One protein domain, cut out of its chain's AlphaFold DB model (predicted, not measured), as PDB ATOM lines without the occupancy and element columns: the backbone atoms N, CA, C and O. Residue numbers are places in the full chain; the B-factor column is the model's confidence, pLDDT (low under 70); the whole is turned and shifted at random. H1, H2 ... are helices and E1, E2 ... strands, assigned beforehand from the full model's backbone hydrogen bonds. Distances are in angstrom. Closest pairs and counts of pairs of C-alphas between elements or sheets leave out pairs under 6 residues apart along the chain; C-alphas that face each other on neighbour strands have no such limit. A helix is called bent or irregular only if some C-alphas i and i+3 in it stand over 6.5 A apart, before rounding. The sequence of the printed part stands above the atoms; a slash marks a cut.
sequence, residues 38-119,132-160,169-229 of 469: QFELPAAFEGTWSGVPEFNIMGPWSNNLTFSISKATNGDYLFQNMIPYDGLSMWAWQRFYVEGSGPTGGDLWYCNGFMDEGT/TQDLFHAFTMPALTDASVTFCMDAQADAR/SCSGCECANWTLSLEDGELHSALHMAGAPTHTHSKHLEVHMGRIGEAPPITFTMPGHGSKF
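What this domain is: This is residues 38 to 119, 132 to 160 and 169 to 229 of the 469 residues of the protein "Hypothetical protein" of Noctiluca scintillans (UniProt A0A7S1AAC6). One twisted sheet of ten strands curls round into a splayed, incompletely closed barrel, whose edge strands E6 and E7 come close at one place, beside a short pairing of residues 136 to 137 with E6. The short strand E2 branches off on E10, the helix H1 grazes the sheet at one end of E6, and residues 214 to 229 make a tail on the outside. The printed part has 172 residues, under half of them in named elements, in the order E1 to E6, H1, E7 to E10; neighbour strands are antiparallel and the class is mostly strand. It is compact, with a radius of gyration of the C-alphas of 15.7 A, and spans 40 by 38 by 36 A.

How they stand to each other: In the branched sheet E10, residues 202 to 213, has three neighbours and bends by 55 degrees at residue 210. On one side of it lie E1, residues 47 to 51, with N 50 and O 210 2.8 A apart, and E2, residues 53 to 56, with N 54 and O 206 2.8 A apart. E1 runs on into E2 at 89 degrees. On the other side of E10 lies E9, residues 186 to 193, with N 189 and O 207 2.9 A apart. E8, residues 176 to 183, pairs with E9 through N 179 and O 190, 2.8 A, and with E7, residues 148 to 152, through N 149 and O 180, 2.8 A. E8, E9 and E10 form a meander, each strand the antiparallel neighbour of the one before. A second meander is E3, residues 65 to 71, E4, residues 77 to 85, E5, residues 90 to 98, and E6, residues 107 to 112. Within hydrogen-bond range are N 49 of E1 and O 67 of E3, 2.8 A; N 68 and O 80, 2.8 A; N 79 and O 96, 2.8 A; and N 97 and O 109, 2.8 A. The closest C-alphas of E6 and E7, those of Leu 108 and Phe 151, are 7.6 A apart. H1, residues 113 to 117, only grazes the sheet with residues 113 to 114; 0 of 1 O i to N i+4 pairs and 0 of 2 O i to N i+3 pairs are within hydrogen-bond range.

Where its parts are: E1 begins at C-alpha 47 (257.005, 152.264, 276.793), and E10, 31.1 A long, ends at C-alpha 213 (261.185, 155.142, 280.007). E5 measures 25.8 A, E4 24.9 A, E9 23.0 A, E8 22.0 A and E3 20.1 A. H1 is neither bent nor irregular, but only just: C-alphas 114 and 117 are 6.3 A apart.

The domain as a whole: The two C-alphas farthest apart, those of Thr 198 and Thr 219, are 45.5 A apart. Residues 120 to 131 and 161 to 168 are not printed; the C-alpha gaps are 18.0 A from 119 to 132 and 15.8 A from 160 to 169. Of the links that are printed whole, none is long. Mean pLDDT of the printed part is 70.6, and 69 residues are under 70, among them 82 to 93, 111 to 119 and 132 to 146.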
ATOM      1  N   GLN A  38     246.217 138.251 263.985       74.69
ATOM      2  CA  GLN A  38     247.357 138.768 264.726       74.69
ATOM      3  C   GLN A  38     247.123 140.266 264.866       74.69
ATOM      4  O   GLN A  38     247.058 140.989 263.871       74.69
ATOM      5  N   PHE A  39     246.904 140.696 266.098       82.31
ATOM      6  CA  PHE A  39     246.802 142.090 266.468       82.31
ATOM      7  C   PHE A  39     248.164 142.545 266.980       82.31
ATOM      8  O   PHE A  39     248.720 141.966 267.913       82.31
ATOM      9  N   GLU A  40     248.705 143.596 266.378       85.94
ATOM     10  CA  GLU A  40     249.916 144.230 266.875       85.94
ATOM     11  C   GLU A  40     249.706 145.726 267.028       85.94
ATOM     12  O   GLU A  40     249.169 146.386 266.139       85.94
ATOM     13  N   LEU A  41     250.144 146.248 268.172       85.88
ATOM     14  CA  LEU A  41     250.295 147.680 268.356       85.88
ATOM     15  C   LEU A  41     251.541 148.148 267.599       85.88
ATOM     16  O   LEU A  41     252.497 147.375 267.466       85.88
ATOM     17  N   PRO A  42     251.584 149.412 267.153       86.75
ATOM     18  CA  PRO A  42     252.826 149.994 266.674       86.75
ATOM     19  C   PRO A  42     253.913 149.843 267.744       86.75
ATOM     20  O   PRO A  42     253.693 150.196 268.899       86.75
ATOM     21  N   ALA A  43     255.098 149.351 267.373       87.19
ATOM     22  CA  ALA A  43     256.191 149.113 268.327       87.19
ATOM     23  C   ALA A  43     256.572 150.378 269.118       87.19
ATOM     24  O   ALA A  43     256.988 150.311 270.269       87.19
ATOM     25  N   ALA A  44     256.369 151.551 268.513       88.56
ATOM     26  CA  ALA A  44     256.581 152.836 269.159       88.56
ATOM     27  C   ALA A  44     255.594 153.127 270.309       88.56
ATOM     28  O   ALA A  44     255.812 154.091 271.028       88.56
ATOM     29  N   PHE A  45     254.531 152.346 270.514       90.81
ATOM     30  CA  PHE A  45     253.615 152.507 271.652       90.81
ATOM     31  C   PHE A  45     254.203 151.888 272.927       90.81
ATOM     32  O   PHE A  45     253.965 152.398 274.021       90.81
ATOM     33  N   GLU A  46     254.991 150.816 272.796       93.19
ATOM     34  CA  GLU A  46     255.617 150.131 273.930       93.19
ATOM     35  C   GLU A  46     256.518 151.108 274.687       93.19
ATOM     36  O   GLU A  46     257.366 151.765 274.085       93.19
ATOM     37  N   GLY A  47     256.312 151.257 275.996       90.94
ATOM     38  CA  GLY A  47     257.005 152.264 276.793       90.94
ATOM     39  C   GLY A  47     256.312 152.615 278.098       90.94
ATOM     40  O   GLY A  47     255.195 152.176 278.368       90.94
ATOM     41  N   THR A  48     256.981 153.458 278.880       87.31
ATOM     42  CA  THR A  48     256.380 154.187 279.997       87.31
ATOM     43  C   THR A  48     256.243 155.658 279.619       87.31
ATOM     44  O   THR A  48     257.201 156.295 279.172       87.31
ATOM     45  N   TRP A  49     255.051 156.193 279.828       88.38
ATOM     46  CA  TRP A  49     254.588 157.499 279.383       88.38
ATOM     47  C   TRP A  49     254.081 158.302 280.573       88.38
ATOM     48  O   TRP A  49     253.507 157.738 281.508       88.38
ATOM     49  N   SER A  50     254.286 159.616 280.546       84.38
ATOM     50  CA  SER A  50     253.753 160.504 281.569       84.38
ATOM     51  C   SER A  50     253.283 161.835 281.008       84.38
ATOM     52  O   SER A  50     253.927 162.415 280.135       84.38
ATOM     53  N   GLY A  51     252.157 162.315 281.525       75.94
ATOM     54  CA  GLY A  51     251.567 163.588 281.139       75.94
ATOM     55  C   GLY A  51     250.478 164.025 282.106       75.94
ATOM     56  O   GLY A  51     249.946 163.215 282.866       75.94
ATOM     57  N   VAL A  52     250.141 165.311 282.084       74.50
ATOM     58  CA  VAL A  52     249.020 165.853 282.860       74.50
ATOM     59  C   VAL A  52     247.777 165.820 281.974       74.50
ATOM     60  O   VAL A  52     247.832 166.385 280.879       74.50
ATOM     61  N   PRO A  53     246.668 165.189 282.399       73.19
ATOM     62  CA  PRO A  53     245.436 165.215 281.624       73.19
ATOM     63  C   PRO A  53     244.963 166.645 281.369       73.19
ATOM     64  O   PRO A  53     244.829 167.442 282.298       73.19
ATOM     65  N   GLU A  54     244.660 166.959 280.114       71.00
ATOM     66  CA  GLU A  54     243.920 168.172 279.764       71.00
ATOM     67  C   GLU A  54     242.500 168.091 280.328       71.00
ATOM     68  O   GLU A  54     241.957 169.074 280.845       71.00
ATOM     69  N   PHE A  55     241.937 166.878 280.290       69.06
ATOM     70  CA  PHE A  55     240.646 166.537 280.854       69.06
ATOM     71  C   PHE A  55     240.654 165.120 281.437       69.06
ATOM     72  O   PHE A  55     241.119 164.181 280.797       69.06
ATOM     73  N   ASN A  56     240.087 164.942 282.631       64.38
ATOM     74  CA  ASN A  56     239.802 163.627 283.201       64.38
ATOM     75  C   ASN A  56     238.561 163.713 284.094       64.38
ATOM     76  O   ASN A  56     238.514 164.494 285.044       64.38
ATOM     77  N   ILE A  57     237.558 162.895 283.794       59.41
ATOM     78  CA  ILE A  57     236.292 162.868 284.526       59.41
ATOM     79  C   ILE A  57     236.438 162.340 285.965       59.41
ATOM     80  O   ILE A  57     235.702 162.774 286.846       59.41
ATOM     81  N   MET A  58     237.412 161.456 286.207       51.22
ATOM     82  CA  MET A  58     237.642 160.772 287.489       51.22
ATOM     83  C   MET A  58     238.750 161.411 288.338       51.22
ATOM     84  O   MET A  58     238.997 160.959 289.453       51.22
ATOM     85  N   GLY A  59     239.444 162.424 287.809       52.91
ATOM     86  CA  GLY A  59     240.679 162.927 288.413       52.91
ATOM     87  C   GLY A  59     241.841 161.922 288.337       52.91
ATOM     88  O   GLY A  59     241.671 160.792 287.861       52.91
ATOM     89  N   PRO A  60     243.056 162.335 288.734       49.66
ATOM     90  CA  PRO A  60     243.418 163.641 289.285       49.66
ATOM     91  C   PRO A  60     243.656 164.683 288.180       49.66
ATOM     92  O   PRO A  60     244.043 164.353 287.058       49.66
ATOM     93  N   TRP A  61     243.397 165.950 288.501       56.72
ATOM     94  CA  TRP A  61     243.253 167.042 287.519       56.72
ATOM     95  C   TRP A  61     244.516 167.902 287.334       56.72
ATOM     96  O   TRP A  61     244.573 168.735 286.430       56.72
ATOM     97  N   SER A  62     245.540 167.678 288.165       51.66
ATOM     98  CA  SER A  62     246.815 168.416 288.164       51.66
ATOM     99  C   SER A  62     248.059 167.522 288.284       51.66
ATOM    100  O   SER A  62     249.184 168.019 288.172       51.66
ATOM    101  N   ASN A  63     247.874 166.211 288.477       58.41
ATOM    102  CA  ASN A  63     248.956 165.252 288.673       58.41
ATOM    103  C   ASN A  63     249.355 164.569 287.362       58.41
ATOM    104  O   ASN A  63     248.530 164.336 286.477       58.41
ATOM    105  N   ASN A  64     250.636 164.216 287.266       67.06
ATOM    106  CA  ASN A  64     251.142 163.409 286.165       67.06
ATOM    107  C   ASN A  64     250.522 162.010 286.220       67.06
ATOM    108  O   ASN A  64     250.796 161.226 287.132       67.06
ATOM    109  N   LEU A  65     249.726 161.686 285.209       73.12
ATOM    110  CA  LEU A  65     249.307 160.328 284.919       73.12
ATOM    111  C   LEU A  65     250.531 159.555 284.422       73.12
ATOM    112  O   LEU A  65     251.307 160.072 283.618       73.12
ATOM    113  N   THR A  66     250.735 158.341 284.933       77.81
ATOM    114  CA  THR A  66     251.778 157.436 284.436       77.81
ATOM    115  C   THR A  66     251.114 156.231 283.805       77.81
ATOM    116  O   THR A  66     250.417 155.474 284.480       77.81
ATOM    117  N   PHE A  67     251.358 156.052 282.513       84.75
ATOM    118  CA  PHE A  67     250.782 154.992 281.706       84.75
ATOM    119  C   PHE A  67     251.890 154.152 281.086       84.75
ATOM    120  O   PHE A  67     252.862 154.682 280.558       84.75
ATOM    121  N   SER A  68     251.761 152.835 281.141       89.56
ATOM    122  CA  SER A  68     252.728 151.917 280.544       89.56
ATOM    123  C   SER A  68     252.041 150.946 279.605       89.56
ATOM    124  O   SER A  68     250.924 150.507 279.874       89.56
ATOM    125  N   ILE A  69     252.723 150.631 278.507       94.19
ATOM    126  CA  ILE A  69     252.317 149.644 277.510       94.19
ATOM    127  C   ILE A  69     253.458 148.638 277.393       94.19
ATOM    128  O   ILE A  69     254.542 148.992 276.927       94.19
ATOM    129  N   SER A  70     253.205 147.393 277.788       93.69
ATOM    130  CA  SER A  70     254.185 146.303 277.751       93.69
ATOM    131  C   SER A  70     253.701 145.152 276.881       93.69
ATOM    132  O   SER A  70     252.552 144.733 277.009       93.69
ATOM    133  N   LYS A  71     254.583 144.594 276.044       93.75
ATOM    134  CA  LYS A  71     254.320 143.376 275.265       93.75
ATOM    135  C   LYS A  71     254.856 142.141 275.996       93.75
ATOM    136  O   LYS A  71     256.017 142.083 276.400       93.75
ATOM    137  N   ALA A  72     254.004 141.144 276.183       91.06
ATOM    138  CA  ALA A  72     254.343 139.853 276.760       91.06
ATOM    139  C   ALA A  72     255.017 138.942 275.723       91.06
ATOM    140  O   ALA A  72     254.860 139.096 274.512       91.06
ATOM    141  N   THR A  73     255.733 137.918 276.194       88.31
ATOM    142  CA  THR A  73     256.433 136.962 275.317       88.31
ATOM    143  C   THR A  73     255.496 136.141 274.432       88.31
ATOM    144  O   THR A  73     255.930 135.601 273.420       88.31
ATOM    145  N   ASN A  74     254.225 136.010 274.820       86.00
ATOM    146  CA  ASN A  74     253.187 135.350 274.028       86.00
ATOM    147  C   ASN A  74     252.528 136.288 272.995       86.00
ATOM    148  O   ASN A  74     251.650 135.837 272.268       86.00
ATOM    149  N   GLY A  75     252.954 137.553 272.913       88.38
ATOM    150  CA  GLY A  75     252.439 138.552 271.975       88.38
ATOM    151  C   GLY A  75     251.301 139.419 272.517       88.38
ATOM    152  O   GLY A  75     250.956 140.393 271.855       88.38
ATOM    153  N   ASP A  76     250.759 139.107 273.696       91.38
ATOM    154  CA  ASP A  76     249.719 139.910 274.352       91.38
ATOM    155  C   ASP A  76     250.286 141.222 274.898       91.38
ATOM    156  O   ASP A  76     251.491 141.348 275.110       91.38
ATOM    157  N   TYR A  77     249.418 142.188 275.180       92.44
ATOM    158  CA  TYR A  77     249.808 143.468 275.758       92.44
ATOM    159  C   TYR A  77     249.180 143.674 277.133       92.44
ATOM    160  O   TYR A  77     248.057 143.256 277.409       92.44
ATOM    161  N   LEU A  78     249.927 144.350 277.997       91.56
ATOM    162  CA  LEU A  78     249.478 144.841 279.286       91.56
ATOM    163  C   LEU A  78     249.573 146.361 279.268       91.56
ATOM    164  O   LEU A  78     250.663 146.910 279.100       91.56
ATOM    165  N   PHE A  79     248.445 147.029 279.471       90.44
ATOM    166  CA  PHE A  79     248.418 148.457 279.738       90.44
ATOM    167  C   PHE A  79     248.209 148.672 281.227       90.44
ATOM    168  O   PHE A  79     247.314 148.070 281.825       90.44
ATOM    169  N   GLN A  80     249.017 149.530 281.836       83.69
ATOM    170  CA  GLN A  80     248.895 149.836 283.257       83.69
ATOM    171  C   GLN A  80     248.899 151.334 283.463       83.69
ATOM    172  O   GLN A  80     249.800 152.028 282.997       83.69
ATOM    173  N   ASN A  81     247.911 151.805 284.210       76.56
ATOM    174  CA  ASN A  81     247.864 153.156 284.726       76.56
ATOM    175  C   ASN A  81     247.915 153.107 286.255       76.56
ATOM    176  O   ASN A  81     247.255 152.270 286.881       76.56
ATOM    177  N   MET A  82     248.694 154.003 286.846       67.00
ATOM    178  CA  MET A  82     248.669 154.275 288.276       67.00
ATOM    179  C   MET A  82     247.973 155.616 288.481       67.00
ATOM    180  O   MET A  82     248.548 156.665 288.194       67.00
ATOM    181  N   ILE A  83     246.735 155.573 288.971       58.06
ATOM    182  CA  ILE A  83     245.945 156.779 289.218       58.06
ATOM    183  C   ILE A  83     245.994 157.103 290.719       58.06
ATOM    184  O   ILE A  83     245.518 156.291 291.522       58.06
ATOM    185  N   PRO A  84     246.557 158.262 291.117       52.16
ATOM    186  CA  PRO A  84     246.264 158.852 292.415       52.16
ATOM    187  C   PRO A  84     244.814 159.331 292.417       52.16
ATOM    188  O   PRO A  84     244.463 160.191 291.616       52.16
ATOM    189  N   TYR A  85     243.972 158.812 293.305       49.00
ATOM    190  CA  TYR A  85     242.659 159.416 293.520       49.00
ATOM    191  C   TYR A  85     242.799 160.547 294.539       49.00
ATOM    192  O   TYR A  85     243.089 160.301 295.714       49.00
ATOM    193  N   ASP A  86     242.615 161.786 294.077       42.03
ATOM    194  CA  ASP A  86     242.591 162.964 294.945       42.03
ATOM    195  C   ASP A  86     241.464 162.799 295.986       42.03
ATOM    196  O   ASP A  86     240.342 162.411 295.661       42.03
ATOM    197  N   GLY A  87     241.778 163.041 297.260       43.62
ATOM    198  CA  GLY A  87     240.850 162.895 298.388       43.62
ATOM    199  C   GLY A  87     240.889 161.525 299.072       43.62
ATOM    200  O   GLY A  87     241.061 161.453 300.282       43.62
ATOM    201  N   LEU A  88     240.858 160.408 298.343       45.94
ATOM    202  CA  LEU A  88     240.730 159.088 298.985       45.94
ATOM    203  C   LEU A  88     242.028 158.539 299.604       45.94
ATOM    204  O   LEU A  88     241.996 157.507 300.267       45.94
ATOM    205  N   SER A  89     243.177 159.213 299.441       48.72
ATOM    206  CA  SER A  89     244.497 158.714 299.889       48.72
ATOM    207  C   SER A  89     244.814 157.294 299.381       48.72
ATOM    208  O   SER A  89     245.597 156.558 299.989       48.72
ATOM    209  N   MET A  90     244.186 156.901 298.271       46.56
ATOM    210  CA  MET A  90     244.224 155.558 297.708       46.56
ATOM    211  C   MET A  90     244.905 155.574 296.346       46.56
ATOM    212  O   MET A  90     244.732 156.488 295.538       46.56
ATOM    213  N   TRP A  91     245.659 154.509 296.094       51.44
ATOM    214  CA  TRP A  91     246.319 154.247 294.825       51.44
ATOM    215  C   TRP A  91     245.792 152.929 294.289       51.44
ATOM    216  O   TRP A  91     245.776 151.925 295.003       51.44
ATOM    217  N   ALA A  92     245.356 152.919 293.035       54.00
ATOM    218  CA  ALA A  92     244.908 151.708 292.365       54.00
ATOM    219  C   ALA A  92     245.674 151.525 291.062       54.00
ATOM    220  O   ALA A  92     245.849 152.473 290.293       54.00
ATOM    221  N   TRP A  93     246.099 150.289 290.803       61.75
ATOM    222  CA  TRP A  93     246.450 149.910 289.445       61.75
ATOM    223  C   TRP A  93     245.160 149.777 288.645       61.75
ATOM    224  O   TRP A  93     244.286 148.987 288.996       61.75
ATOM    225  N   GLN A  94     245.070 150.506 287.541       72.00
ATOM    226  CA  GLN A  94     244.146 150.168 286.470       72.00
ATOM    227  C   GLN A  94     244.918 149.358 285.441       72.00
ATOM    228  O   GLN A  94     245.922 149.829 284.901       72.00
ATOM    229  N   ARG A  95     244.483 148.119 285.208       79.50
ATOM    230  CA  ARG A  95     245.135 147.219 284.258       79.50
ATOM    231  C   ARG A  95     244.189 146.830 283.149       79.50
ATOM    232  O   ARG A  95     243.056 146.422 283.406       79.50
ATOM    233  N   PHE A  96     244.707 146.909 281.935       85.44
ATOM    234  CA  PHE A  96     244.039 146.463 280.732       85.44
ATOM    235  C   PHE A  96     244.904 145.399 280.065       85.44
ATOM    236  O   PHE A  96     246.113 145.566 279.926       85.44
ATOM    237  N   TYR A  97     244.286 144.298 279.681       87.12
ATOM    238  CA  TYR A  97     244.926 143.164 279.036       87.12
ATOM    239  C   TYR A  97     244.437 143.124 277.596       87.12
ATOM    240  O   TYR A  97     243.230 143.163 277.391       87.12
ATOM    241  N   VAL A  98     245.339 143.072 276.619       88.06
ATOM    242  CA  VAL A  98     244.976 143.007 275.197       88.06
ATOM    243  C   VAL A  98     245.539 141.740 274.578       88.06
ATOM    244  O   VAL A  98     246.741 141.492 274.670       88.06
ATOM    245  N   GLU A  99     244.696 140.939 273.933       86.25
ATOM    246  CA  GLU A  99     245.146 139.711 273.268       86.25
ATOM    247  C   GLU A  99     245.825 140.052 271.943       86.25
ATOM    248  O   GLU A  99     245.263 140.741 271.092       86.25
ATOM    249  N   GLY A 100     247.049 139.567 271.745       83.75
ATOM    250  CA  GLY A 100     247.820 139.834 270.530       83.75
ATOM    251  C   GLY A 100     247.551 138.836 269.406       83.75
ATOM    252  O   GLY A 100     247.803 139.113 268.235       83.75
ATOM    253  N   SER A 101     247.046 137.646 269.724       79.50
ATOM    254  CA  SER A 101     246.846 136.601 268.722       79.50
ATOM    255  C   SER A 101     245.711 135.671 269.100       79.50
ATOM    256  O   SER A 101     245.600 135.282 270.251       79.50
ATOM    257  N   GLY A 102     244.914 135.259 268.118       74.75
ATOM    258  CA  GLY A 102     243.819 134.322 268.345       74.75
ATOM    259  C   GLY A 102     242.550 134.739 267.611       74.75
ATOM    260  O   GLY A 102     242.568 135.666 266.798       74.75
ATOM    261  N   PRO A 103     241.429 134.045 267.859       70.75
ATOM    262  CA  PRO A 103     240.113 134.457 267.372       70.75
ATOM    263  C   PRO A 103     239.676 135.833 267.904       70.75
ATOM    264  O   PRO A 103     238.890 136.509 267.249       70.75
ATOM    265  N   THR A 104     240.209 136.219 269.061       72.69
ATOM    266  CA  THR A 104     239.891 137.416 269.852       72.69
ATOM    267  C   THR A 104     241.073 138.401 269.899       72.69
ATOM    268  O   THR A 104     241.130 139.294 270.735       72.69
ATOM    269  N   GLY A 105     242.029 138.282 268.963       79.44
ATOM    270  CA  GLY A 105     243.144 139.226 268.842       79.44
ATOM    271  C   GLY A 105     242.662 140.672 268.659       79.44
ATOM    272  O   GLY A 105     241.940 140.971 267.703       79.44
ATOM    273  N   GLY A 106     243.098 141.556 269.558       76.69
ATOM    274  CA  GLY A 106     242.677 142.952 269.690       76.69
ATOM    275  C   GLY A 106     241.662 143.200 270.810       76.69
ATOM    276  O   GLY A 106     241.414 144.350 271.165       76.69
ATOM    277  N   ASP A 107     241.080 142.163 271.401       78.38
ATOM    278  CA  ASP A 107     240.134 142.334 272.503       78.38
ATOM    279  C   ASP A 107     240.843 142.863 273.752       78.38
ATOM    280  O   ASP A 107     241.985 142.486 274.024       78.38
ATOM    281  N   LEU A 108     240.178 143.767 274.480       80.56
ATOM    282  CA  LEU A 108     240.727 144.455 275.641       80.56
ATOM    283  C   LEU A 108     239.877 144.189 276.890       80.56
ATOM    284  O   LEU A 108     238.728 144.620 277.024       80.56
ATOM    285  N   TRP A 109     240.492 143.523 277.862       78.38
ATOM    286  CA  TRP A 109     239.898 143.212 279.154       78.38
ATOM    287  C   TRP A 109     240.382 144.173 280.225       78.38
ATOM    288  O   TRP A 109     241.579 144.408 280.364       78.38
ATOM    289  N   TYR A 110     239.459 144.693 281.024       74.81
ATOM    290  CA  TYR A 110     239.757 145.643 282.088       74.81
ATOM    291  C   TYR A 110     239.581 145.002 283.466       74.81
ATOM    292  O   TYR A 110     238.533 144.421 283.747       74.81
ATOM    293  N   CYS A 111     240.577 145.158 284.340       69.94
ATOM    294  CA  CYS A 111     240.450 144.865 285.764       69.94
ATOM    295  C   CYS A 111     240.404 146.167 286.567       69.94
ATOM    296  O   CYS A 111     241.403 146.880 286.680       69.94
ATOM    297  N   ASN A 112     239.232 146.453 287.140       62.75
ATOM    298  CA  ASN A 112     239.011 147.615 287.991       62.75
ATOM    299  C   ASN A 112     239.290 147.281 289.462       62.75
ATOM    300  O   ASN A 112     238.416 146.727 290.126       62.75
ATOM    301  N   GLY A 113     240.463 147.652 289.983       52.09
ATOM    302  CA  GLY A 113     240.786 147.461 291.405       52.09
ATOM    303  C   GLY A 113     239.811 148.168 292.357       52.09
ATOM    304  O   GLY A 113     239.577 147.697 293.460       52.09
ATOM    305  N   PHE A 114     239.158 149.244 291.904       50.06
ATOM    306  CA  PHE A 114     238.323 150.109 292.736       50.06
ATOM    307  C   PHE A 114     237.032 149.437 293.255       50.06
ATOM    308  O   PHE A 114     236.562 149.733 294.350       50.06
ATOM    309  N   MET A 115     236.431 148.531 292.477       46.91
ATOM    310  CA  MET A 115     235.104 147.969 292.788       46.91
ATOM    311  C   MET A 115     235.112 146.958 293.947       46.91
ATOM    312  O   MET A 115     234.042 146.644 294.467       46.91
ATOM    313  N   ASP A 116     236.279 146.449 294.355       41.31
ATOM    314  CA  ASP A 116     236.379 145.407 295.390       41.31
ATOM    315  C   ASP A 116     236.314 145.978 296.823       41.31
ATOM    316  O   ASP A 116     235.885 145.289 297.745       41.31
ATOM    317  N   GLU A 117     236.641 147.263 297.028       41.56
ATOM    318  CA  GLU A 117     236.597 147.893 298.364       41.56
ATOM    319  C   GLU A 117     235.216 148.454 298.763       41.56
ATOM    320  O   GLU A 117     235.050 148.986 299.860       41.56
ATOM    321  N   GLY A 118     234.187 148.306 297.920       40.72
ATOM    322  CA  GLY A 118     232.804 148.668 298.269       40.72
ATOM    323  C   GLY A 118     232.556 150.166 298.512       40.72
ATOM    324  O   GLY A 118     231.485 150.532 298.993       40.72
ATOM    325  N   THR A 119     233.518 151.029 298.183       38.03
ATOM    326  CA  THR A 119     233.490 152.470 298.472       38.03
ATOM    327  C   THR A 119     232.673 153.275 297.466       38.03
ATOM    328  O   THR A 119     231.922 154.139 297.892       38.03
ATOM    329  N   THR A 132     231.327 141.765 285.900       42.69
ATOM    330  CA  THR A 132     231.232 141.403 284.495       42.69
ATOM    331  C   THR A 132     232.446 141.890 283.726       42.69
ATOM    332  O   THR A 132     232.783 143.071 283.711       42.69
ATOM    333  N   GLN A 133     233.084 140.913 283.101       45.72
ATOM    334  CA  GLN A 133     234.198 141.050 282.188       45.72
ATOM    335  C   GLN A 133     233.740 141.845 280.951       45.72
ATOM    336  O   GLN A 133     232.565 141.816 280.578       45.72
ATOM    337  N   ASP A 134     234.697 142.558 280.362       50.72
ATOM    338  CA  ASP A 134     234.685 143.165 279.023       50.72
ATOM    339  C   ASP A 134     234.123 144.587 278.934       50.72
ATOM    340  O   ASP A 134     232.935 144.836 279.155       50.72
ATOM    341  N   LEU A 135     234.977 145.550 278.564       55.31
ATOM    342  CA  LEU A 135     234.524 146.910 278.252       55.31
ATOM    343  C   LEU A 135     235.064 147.515 276.962       55.31
ATOM    344  O   LEU A 135     234.506 148.532 276.572       55.31
ATOM    345  N   PHE A 136     236.025 146.914 276.246       53.34
ATOM    346  CA  PHE A 136     236.371 147.372 274.895       53.34
ATOM    347  C   PHE A 136     236.875 146.223 273.997       53.34
ATOM    348  O   PHE A 136     237.732 145.447 274.395       53.34
ATOM    349  N   HIS A 137     236.397 146.136 272.756       54.06
ATOM    350  CA  HIS A 137     237.049 145.382 271.678       54.06
ATOM    351  C   HIS A 137     237.875 146.353 270.833       54.06
ATOM    352  O   HIS A 137     237.373 147.427 270.478       54.06
ATOM    353  N   ALA A 138     239.105 146.009 270.431       48.47
ATOM    354  CA  ALA A 138     239.735 146.733 269.326       48.47
ATOM    355  C   ALA A 138     238.967 146.412 268.043       48.47
ATOM    356  O   ALA A 138     239.212 145.414 267.358       48.47
ATOM    357  N   PHE A 139     238.033 147.286 267.679       47.09
ATOM    358  CA  PHE A 139     237.560 147.299 266.311       47.09
ATOM    359  C   PHE A 139     238.729 147.747 265.453       47.09
ATOM    360  O   PHE A 139     239.154 148.899 265.474       47.09
ATOM    361  N   THR A 140     239.256 146.804 264.684       39.62
ATOM    362  CA  THR A 140     240.216 147.103 263.634       39.62
ATOM    363  C   THR A 140     239.470 147.923 262.590       39.62
ATOM    364  O   THR A 140     238.806 147.375 261.707       39.62
ATOM    365  N   MET A 141     239.532 149.249 262.713       37.28
ATOM    366  CA  MET A 141     239.222 150.108 261.585       37.28
ATOM    367  C   MET A 141     240.210 149.739 260.467       37.28
ATOM    368  O   MET A 141     241.400 149.586 260.743       37.28
ATOM    369  N   PRO A 142     239.765 149.583 259.208       38.06
ATOM    370  CA  PRO A 142     240.637 149.247 258.076       38.06
ATOM    371  C   PRO A 142     241.772 150.249 257.800       38.06
ATOM    372  O   PRO A 142     242.567 150.031 256.892       38.06
ATOM    373  N   ALA A 143     241.854 151.333 258.571       39.69
ATOM    374  CA  ALA A 143     242.966 152.262 258.602       39.69
ATOM    375  C   ALA A 143     243.551 152.300 260.024       39.69
ATOM    376  O   ALA A 143     243.402 153.287 260.737       39.69
ATOM    377  N   LEU A 144     244.216 151.214 260.438       49.97
ATOM    378  CA  LEU A 144     245.356 151.357 261.341       49.97
ATOM    379  C   LEU A 144     246.335 152.249 260.583       49.97
ATOM    380  O   LEU A 144     246.955 151.815 259.613       49.97
ATOM    381  N   THR A 145     246.388 153.527 260.933       52.59
ATOM    382  CA  THR A 145     247.588 154.280 260.586       52.59
ATOM    383  C   THR A 145     248.684 153.758 261.507       52.59
ATOM    384  O   THR A 145     248.393 153.410 262.652       52.59
ATOM    385  N   ASP A 146     249.937 153.720 261.054       60.88
ATOM    386  CA  ASP A 146     251.079 153.302 261.890       60.88
ATOM    387  C   ASP A 146     251.220 154.140 263.188       60.88
ATOM    388  O   ASP A 146     252.058 153.848 264.037       60.88
ATOM    389  N   ALA A 147     250.392 155.179 263.348       76.19
ATOM    390  CA  ALA A 147     250.381 156.138 264.432       76.19
ATOM    391  C   ALA A 147     249.100 156.131 265.293       76.19
ATOM    392  O   ALA A 147     249.012 156.970 266.183       76.19
ATOM    393  N   SER A 148     248.099 155.257 265.089       84.94
ATOM    394  CA  SER A 148     246.886 155.269 265.937       84.94
ATOM    395  C   SER A 148     246.149 153.932 266.073       84.94
ATOM    396  O   SER A 148     246.097 153.122 265.147       84.94
ATOM    397  N   VAL A 149     245.542 153.719 267.244       85.25
ATOM    398  CA  VAL A 149     244.731 152.545 267.599       85.25
ATOM    399  C   VAL A 149     243.502 152.997 268.385       85.25
ATOM    400  O   VAL A 149     243.627 153.755 269.342       85.25
ATOM    401  N   THR A 150     242.320 152.496 268.022       84.12
ATOM    402  CA  THR A 150     241.064 152.792 268.726       84.12
ATOM    403  C   THR A 150     240.410 151.511 269.239       84.12
ATOM    404  O   THR A 150     240.150 150.580 268.478       84.12
ATOM    405  N   PHE A 151     240.106 151.487 270.532       81.50
ATOM    406  CA  PHE A 151     239.321 150.465 271.216       81.50
ATOM    407  C   PHE A 151     237.888 150.964 271.382       81.50
ATOM    408  O   PHE A 151     237.685 152.104 271.787       81.50
ATOM    409  N   CYS A 152     236.886 150.143 271.096       75.31
ATOM    410  CA  CYS A 152     235.484 150.541 271.192       75.31
ATOM    411  C   CYS A 152     234.703 149.620 272.111       75.31
ATOM    412  O   CYS A 152     234.942 148.417 272.137       75.31
ATOM    413  N   MET A 153     233.755 150.183 272.851       72.19
ATOM    414  CA  MET A 153     232.972 149.413 273.809       72.19
ATOM    415  C   MET A 153     232.088 148.384 273.109       72.19
ATOM    416  O   MET A 153     231.460 148.696 272.099       72.19
ATOM    417  N   ASP A 154     232.026 147.162 273.642       63.00
ATOM    418  CA  ASP A 154     231.095 146.159 273.125       63.00
ATOM    419  C   ASP A 154     229.648 146.555 273.451       63.00
ATOM    420  O   ASP A 154     229.321 146.902 274.586       63.00
ATOM    421  N   ALA A 155     228.760 146.462 272.466       49.50
ATOM    422  CA  ALA A 155     227.337 146.725 272.645       49.50
ATOM    423  C   ALA A 155     226.630 145.643 273.489       49.50
ATOM    424  O   ALA A 155     225.527 145.885 273.974       49.50
ATOM    425  N   GLN A 156     227.229 144.456 273.673       48.50
ATOM    426  CA  GLN A 156     226.655 143.369 274.487       48.50
ATOM    427  C   GLN A 156     227.076 143.383 275.961       48.50
ATOM    428  O   GLN A 156     226.749 142.465 276.718       48.50
ATOM    429  N   ALA A 157     227.772 144.427 276.390       48.38
ATOM    430  CA  ALA A 157     228.331 144.520 277.721       48.38
ATOM    431  C   ALA A 157     227.219 144.826 278.766       48.38
ATOM    432  O   ALA A 157     226.930 145.977 279.056       48.38
ATOM    433  N   ASP A 158     226.567 143.754 279.250       40.41
ATOM    434  CA  ASP A 158     225.501 143.593 280.273       40.41
ATOM    435  C   ASP A 158     224.749 144.863 280.749       40.41
ATOM    436  O   ASP A 158     225.313 145.742 281.396       40.41
ATOM    437  N   ALA A 159     223.421 144.876 280.572       37.56
ATOM    438  CA  ALA A 159     222.460 145.898 281.028       37.56
ATOM    439  C   ALA A 159     222.288 145.998 282.567       37.56
ATOM    440  O   ALA A 159     221.238 146.392 283.066       37.56
ATOM    441  N   ARG A 160     223.290 145.569 283.341       38.78
ATOM    442  CA  ARG A 160     223.323 145.570 284.816       38.78
ATOM    443  C   ARG A 160     224.503 146.368 285.362       38.78
ATOM    444  O   ARG A 160     225.025 146.072 286.435       38.78
ATOM    445  N   SER A 169     220.556 154.203 272.699       57.00
ATOM    446  CA  SER A 169     220.422 153.473 271.431       57.00
ATOM    447  C   SER A 169     221.718 153.456 270.602       57.00
ATOM    448  O   SER A 169     221.669 153.450 269.374       57.00
ATOM    449  N   CYS A 170     222.876 153.495 271.258       57.34
ATOM    450  CA  CYS A 170     224.188 153.477 270.625       57.34
ATOM    451  C   CYS A 170     224.729 152.040 270.557       57.34
ATOM    452  O   CYS A 170     224.291 151.156 271.298       57.34
ATOM    453  N   SER A 171     225.708 151.791 269.686       65.12
ATOM    454  CA  SER A 171     226.448 150.523 269.669       65.12
ATOM    455  C   SER A 171     227.918 150.738 269.310       65.12
ATOM    456  O   SER A 171     228.251 151.629 268.528       65.12
ATOM    457  N   GLY A 172     228.823 149.932 269.873       67.19
ATOM    458  CA  GLY A 172     230.236 149.978 269.499       67.19
ATOM    459  C   GLY A 172     230.922 151.299 269.868       67.19
ATOM    460  O   GLY A 172     230.728 151.864 270.948       67.19
ATOM    461  N   CYS A 173     231.692 151.827 268.912       69.38
ATOM    462  CA  CYS A 173     232.441 153.081 269.037       69.38
ATOM    463  C   CYS A 173     231.553 154.313 269.242       69.38
ATOM    464  O   CYS A 173     232.044 155.344 269.705       69.38
ATOM    465  N   GLU A 174     230.269 154.221 268.879       67.94
ATOM    466  CA  GLU A 174     229.303 155.288 269.125       67.94
ATOM    467  C   GLU A 174     229.030 155.435 270.618       67.94
ATOM    468  O   GLU A 174     228.857 156.554 271.078       67.94
ATOM    469  N   CYS A 175     229.036 154.336 271.381       68.75
ATOM    470  CA  CYS A 175     228.809 154.391 272.821       68.75
ATOM    471  C   CYS A 175     230.047 154.829 273.592       68.75
ATOM    472  O   CYS A 175     229.961 155.699 274.453       68.75
ATOM    473  N   ALA A 176     231.194 154.220 273.308       74.75
ATOM    474  CA  ALA A 176     232.463 154.659 273.859       74.75
ATOM    475  C   ALA A 176     233.614 154.195 272.978       74.75
ATOM    476  O   ALA A 176     233.602 153.083 272.442       74.75
ATOM    477  N   ASN A 177     234.620 155.050 272.848       77.69
ATOM    478  CA  ASN A 177     235.864 154.729 272.180       77.69
ATOM    479  C   ASN A 177     237.052 155.310 272.948       77.69
ATOM    480  O   ASN A 177     237.005 156.436 273.433       77.69
ATOM    481  N   TRP A 178     238.112 154.524 273.056       84.25
ATOM    482  CA  TRP A 178     239.400 154.922 273.591       84.25
ATOM    483  C   TRP A 178     240.423 154.877 272.466       84.25
ATOM    484  O   TRP A 178     240.691 153.814 271.911       84.25
ATOM    485  N   THR A 179     240.977 156.027 272.108       86.69
ATOM    486  CA  THR A 179     241.994 156.151 271.067       86.69
ATOM    487  C   THR A 179     243.349 156.440 271.691       86.69
ATOM    488  O   THR A 179     243.478 157.334 272.525       86.69
ATOM    489  N   LEU A 180     244.351 155.684 271.255       89.62
ATOM    490  CA  LEU A 180     245.765 155.935 271.478       89.62
ATOM    491  C   LEU A 180     246.383 156.372 270.149       89.62
ATOM    492  O   LEU A 180     246.230 155.668 269.149       89.62
ATOM    493  N   SER A 181     247.085 157.499 270.118       90.38
ATOM    494  CA  SER A 181     247.832 157.948 268.941       90.38
ATOM    495  C   SER A 181     249.226 158.446 269.298       90.38
ATOM    496  O   SER A 181     249.476 158.877 270.418       90.38
ATOM    497  N   LEU A 182     250.152 158.347 268.345       88.75
ATOM    498  CA  LEU A 182     251.476 158.950 268.431       88.75
ATOM    499  C   LEU A 182     251.546 160.163 267.517       88.75
ATOM    500  O   LEU A 182     251.448 160.035 266.298       88.75
ATOM    501  N   GLU A 183     251.780 161.324 268.112       85.19
ATOM    502  CA  GLU A 183     251.947 162.593 267.410       85.19
ATOM    503  C   GLU A 183     253.251 163.220 267.905       85.19
ATOM    504  O   GLU A 183     253.459 163.357 269.105       85.19
ATOM    505  N   ASP A 184     254.188 163.493 266.993       84.75
ATOM    506  CA  ASP A 184     255.490 164.107 267.303       84.75
ATOM    507  C   ASP A 184     256.304 163.424 268.429       84.75
ATOM    508  O   ASP A 184     257.136 164.038 269.093       84.75
ATOM    509  N   GLY A 185     256.117 162.111 268.608       84.56
ATOM    510  CA  GLY A 185     256.805 161.319 269.638       84.56
ATOM    511  C   GLY A 185     256.131 161.339 271.014       84.56
ATOM    512  O   GLY A 185     256.645 160.706 271.938       84.56
ATOM    513  N   GLU A 186     254.984 162.002 271.141       90.44
ATOM    514  CA  GLU A 186     254.117 161.974 272.316       90.44
ATOM    515  C   GLU A 186     252.974 160.975 272.124       90.44
ATOM    516  O   GLU A 186     252.401 160.859 271.039       90.44
ATOM    517  N   LEU A 187     252.637 160.246 273.191       91.88
ATOM    518  CA  LEU A 187     251.471 159.372 273.226       91.88
ATOM    519  C   LEU A 187     250.256 160.180 273.671       91.88
ATOM    520  O   LEU A 187     250.155 160.592 274.826       91.88
ATOM    521  N   HIS A 188     249.314 160.365 272.761       90.75
ATOM    522  CA  HIS A 188     248.015 160.947 273.038       90.75
ATOM    523  C   HIS A 188     247.010 159.835 273.376       90.75
ATOM    524  O   HIS A 188     246.885 158.847 272.654       90.75
ATOM    525  N   SER A 189     246.301 159.983 274.497       88.31
ATOM    526  CA  SER A 189     245.240 159.074 274.935       88.31
ATOM    527  C   SER A 189     243.934 159.839 275.128       88.31
ATOM    528  O   SER A 189     243.831 160.684 276.018       88.31
ATOM    529  N   ALA A 190     242.919 159.481 274.344       85.62
ATOM    530  CA  ALA A 190     241.605 160.113 274.355       85.62
ATOM    531  C   ALA A 190     240.492 159.079 274.569       85.62
ATOM    532  O   ALA A 190     240.326 158.166 273.763       85.62
ATOM    533  N   LEU A 191     239.708 159.221 275.640       80.88
ATOM    534  CA  LEU A 191     238.506 158.419 275.891       80.88
ATOM    535  C   LEU A 191     237.273 159.281 275.640       80.88
ATOM    536  O   LEU A 191     237.064 160.278 276.332       80.88
ATOM    537  N   HIS A 192     236.435 158.877 274.694       76.31
ATOM    538  CA  HIS A 192     235.158 159.510 274.394       76.31
ATOM    539  C   HIS A 192     234.005 158.559 274.698       76.31
ATOM    540  O   HIS A 192     234.099 157.357 274.460       76.31
ATOM    541  N   MET A 193     232.891 159.110 275.169       71.31
ATOM    542  CA  MET A 193     231.651 158.372 275.395       71.31
ATOM    543  C   MET A 193     230.473 159.136 274.779       71.31
ATOM    544  O   MET A 193     230.418 160.371 274.839       71.31
ATOM    545  N   ALA A 194     229.513 158.427 274.182       60.53
ATOM    546  CA  ALA A 194     228.187 158.991 273.980       60.53
ATOM    547  C   ALA A 194     227.575 159.204 275.357       60.53
ATOM    548  O   ALA A 194     227.372 158.263 276.120       60.53
ATOM    549  N   GLY A 195     227.310 160.459 275.687       53.31
ATOM    550  CA  GLY A 195     226.412 160.767 276.779       53.31
ATOM    551  C   GLY A 195     224.955 160.725 276.315       53.31
ATOM    552  O   GLY A 195     224.631 160.253 275.225       53.31
ATOM    553  N   ALA A 196     224.076 161.224 277.184       45.91
ATOM    554  CA  ALA A 196     222.632 161.344 276.977       45.91
ATOM    555  C   ALA A 196     222.264 162.066 275.651       45.91
ATOM    556  O   ALA A 196     223.122 162.708 275.050       45.91
ATOM    557  N   PRO A 197     220.992 162.068 275.198       39.25
ATOM    558  CA  PRO A 197     220.549 162.770 273.979       39.25
ATOM    559  C   PRO A 197     220.912 164.268 273.877       39.25
ATOM    560  O   PRO A 197     220.817 164.854 272.804       39.25
ATOM    561  N   THR A 198     221.334 164.895 274.979       40.88
ATOM    562  CA  THR A 198     221.834 166.279 275.071       40.88
ATOM    563  C   THR A 198     223.363 166.382 275.234       40.88
ATOM    564  O   THR A 198     223.892 167.475 275.407       40.88
ATOM    565  N   HIS A 199     224.075 165.254 275.192       49.09
ATOM    566  CA  HIS A 199     225.484 165.061 275.546       49.09
ATOM    567  C   HIS A 199     226.185 164.130 274.530       49.09
ATOM    568  O   HIS A 199     226.718 163.078 274.874       49.09
ATOM    569  N   THR A 200     226.201 164.483 273.246       47.78
ATOM    570  CA  THR A 200     226.910 163.680 272.235       47.78
ATOM    571  C   THR A 200     228.425 163.930 272.290       47.78
ATOM    572  O   THR A 200     228.865 165.070 272.412       47.78
ATOM    573  N   HIS A 201     229.233 162.862 272.212       55.66
ATOM    574  CA  HIS A 201     230.709 162.910 272.195       55.66
ATOM    575  C   HIS A 201     231.359 163.604 273.405       55.66
ATOM    576  O   HIS A 201     232.247 164.444 273.258       55.66
ATOM    577  N   SER A 202     230.935 163.245 274.619       64.06
ATOM    578  CA  SER A 202     231.611 163.709 275.831       64.06
ATOM    579  C   SER A 202     233.030 163.141 275.857       64.06
ATOM    580  O   SER A 202     233.207 161.924 275.747       64.06
ATOM    581  N   LYS A 203     234.046 163.995 276.015       71.75
ATOM    582  CA  LYS A 203     235.389 163.520 276.363       71.75
ATOM    583  C   LYS A 203     235.403 163.162 277.845       71.75
ATOM    584  O   LYS A 203     234.756 163.827 278.649       71.75
ATOM    585  N   HIS A 204     236.060 162.061 278.181       72.19
ATOM    586  CA  HIS A 204     236.173 161.492 279.529       72.19
ATOM    587  C   HIS A 204     237.632 161.436 279.992       72.19
ATOM    588  O   HIS A 204     237.895 161.560 281.187       72.19
ATOM    589  N   LEU A 205     238.561 161.323 279.045       76.94
ATOM    590  CA  LEU A 205     239.997 161.482 279.238       76.94
ATOM    591  C   LEU A 205     240.578 162.141 277.987       76.94
ATOM    592  O   LEU A 205     240.220 161.747 276.880       76.94
ATOM    593  N   GLU A 206     241.476 163.096 278.171       81.81
ATOM    594  CA  GLU A 206     242.331 163.648 277.123       81.81
ATOM    595  C   GLU A 206     243.683 163.969 277.757       81.81
ATOM    596  O   GLU A 206     243.753 164.737 278.718       81.81
ATOM    597  N   VAL A 207     244.744 163.307 277.295       84.25
ATOM    598  CA  VAL A 207     246.092 163.471 277.851       84.25
ATOM    599  C   VAL A 207     247.160 163.260 276.785       84.25
ATOM    600  O   VAL A 207     247.163 162.244 276.091       84.25
ATOM    601  N   HIS A 208     248.093 164.206 276.709       87.31
ATOM    602  CA  HIS A 208     249.333 164.093 275.946       87.31
ATOM    603  C   HIS A 208     250.456 163.675 276.887       87.31
ATOM    604  O   HIS A 208     250.635 164.273 277.950       87.31
ATOM    605  N   MET A 209     251.182 162.619 276.528       88.50
ATOM    606  CA  MET A 209     252.196 162.027 277.387       88.50
ATOM    607  C   MET A 209     253.542 161.946 276.680       88.50
ATOM    608  O   MET A 209     253.681 161.326 275.624       88.50
ATOM    609  N   GLY A 210     254.564 162.493 277.330       88.56
ATOM    610  CA  GLY A 210     255.951 162.287 276.943       88.56
ATOM    611  C   GLY A 210     256.447 160.923 277.416       88.56
ATOM    612  O   GLY A 210     256.064 160.427 278.480       88.56
ATOM    613  N   ARG A 211     257.331 160.297 276.640       88.56
ATOM    614  CA  ARG A 211     257.991 159.055 277.054       88.56
ATOM    615  C   ARG A 211     258.978 159.332 278.187       88.56
ATOM    616  O   ARG A 211     259.869 160.162 278.040       88.56
ATOM    617  N   ILE A 212     258.867 158.580 279.279       86.06
ATOM    618  CA  ILE A 212     259.763 158.678 280.445       86.06
ATOM    619  C   ILE A 212     260.628 157.431 280.658       86.06
ATOM    620  O   ILE A 212     261.541 157.451 281.481       86.06
ATOM    621  N   GLY A 213     260.372 156.348 279.923       87.00
ATOM    622  CA  GLY A 213     261.185 155.142 280.007       87.00
ATOM    623  C   GLY A 213     260.711 154.012 279.102       87.00
ATOM    624  O   GLY A 213     259.738 154.140 278.355       87.00
ATOM    625  N   GLU A 214     261.422 152.894 279.196       86.94
ATOM    626  CA  GLU A 214     261.057 151.639 278.541       86.94
ATOM    627  C   GLU A 214     259.811 151.015 279.175       86.94
ATOM    628  O   GLU A 214     259.408 151.368 280.289       86.94
ATOM    629  N   ALA A 215     259.190 150.082 278.456       85.56
ATOM    630  CA  ALA A 215     258.079 149.301 278.979       85.56
ATOM    631  C   ALA A 215     258.545 148.437 280.169       85.56
ATOM    632  O   ALA A 215     259.569 147.750 280.059       85.56
ATOM    633  N   PRO A 216     257.823 148.419 281.304       84.12
ATOM    634  CA  PRO A 216     258.166 147.539 282.413       84.12
ATOM    635  C   PRO A 216     258.008 146.067 281.994       84.12
ATOM    636  O   PRO A 216     257.053 145.722 281.288       84.12
ATOM    637  N   PRO A 217     258.908 145.166 282.426       85.06
ATOM    638  CA  PRO A 217     258.784 143.752 282.105       85.06
ATOM    639  C   PRO A 217     257.564 143.143 282.803       85.06
ATOM    640  O   PRO A 217     257.293 143.414 283.973       85.06
ATOM    641  N   ILE A 218     256.861 142.251 282.106       86.44
ATOM    642  CA  ILE A 218     255.747 141.495 282.683       86.44
ATOM    643  C   ILE A 218     256.328 140.310 283.463       86.44
ATOM    644  O   ILE A 218     256.818 139.343 282.881       86.44
ATOM    645  N   THR A 219     256.306 140.395 284.795       82.62
ATOM    646  CA  THR A 219     256.922 139.401 285.700       82.62
ATOM    647  C   THR A 219     255.948 138.344 286.222       82.62
ATOM    648  O   THR A 219     256.311 137.539 287.079       82.62
ATOM    649  N   PHE A 220     254.702 138.355 285.756       83.06
ATOM    650  CA  PHE A 220     253.646 137.440 286.177       83.06
ATOM    651  C   PHE A 220     252.981 136.783 284.969       83.06
ATOM    652  O   PHE A 220     253.082 137.261 283.840       83.06
ATOM    653  N   THR A 221     252.272 135.683 285.204       85.44
ATOM    654  CA  THR A 221     251.502 135.016 284.153       85.44
ATOM    655  C   THR A 221     250.279 135.857 283.788       85.44
ATOM    656  O   THR A 221     249.437 136.133 284.648       85.44
ATOM    657  N   MET A 222     250.181 136.250 282.517       86.25
ATOM    658  CA  MET A 222     249.008 136.940 281.973       86.25
ATOM    659  C   MET A 222     247.738 136.094 282.192       86.25
ATOM    660  O   MET A 222     247.815 134.861 282.132       86.25
ATOM    661  N   PRO A 223     246.576 136.713 282.476       82.75
ATOM    662  CA  PRO A 223     245.312 135.986 282.511       82.75
ATOM    663  C   PRO A 223     245.039 135.312 281.160       82.75
ATOM    664  O   PRO A 223     245.549 135.735 280.125       82.75
ATOM    665  N   GLY A 224     244.234 134.247 281.170       80.12
ATOM    666  CA  GLY A 224     243.677 133.717 279.925       80.12
ATOM    667  C   GLY A 224     242.656 134.685 279.319       80.12
ATOM    668  O   GLY A 224     242.287 135.662 279.958       80.12
ATOM    669  N   HIS A 225     242.151 134.370 278.128       76.56
ATOM    670  CA  HIS A 225     241.215 135.227 277.384       76.56
ATOM    671  C   HIS A 225     239.787 134.665 277.373       76.56
ATOM    672  O   HIS A 225     239.570 133.475 277.650       76.56
ATOM    673  N   GLY A 226     238.808 135.514 277.046       71.62
ATOM    674  CA  GLY A 226     237.389 135.147 276.969       71.62
ATOM    675  C   GLY A 226     236.885 134.495 278.260       71.62
ATOM    676  O   GLY A 226     237.132 134.988 279.354       71.62
ATOM    677  N   SER A 227     236.257 133.319 278.168       71.25
ATOM    678  CA  SER A 227     235.723 132.600 279.342       71.25
ATOM    679  C   SER A 227     236.773 132.104 280.347       71.25
ATOM    680  O   SER A 227     236.409 131.574 281.397       71.25
ATOM    681  N   LYS A 228     238.069 132.226 280.029       75.00
ATOM    682  CA  LYS A 228     239.185 131.905 280.932       75.00
ATOM    683  C   LYS A 228     239.808 133.143 281.572       75.00
ATOM    684  O   LYS A 228     240.701 132.988 282.408       75.00
ATOM    685  N   PHE A 229     239.388 134.339 281.169       78.56
ATOM    686  CA  PHE A 229     239.813 135.569 281.812       78.56
ATOM    687  C   PHE A 229     239.225 135.636 283.223       78.56
ATOM    688  O   PHE A 229     238.111 135.179 283.469       78.56
TER     689      PHE A 229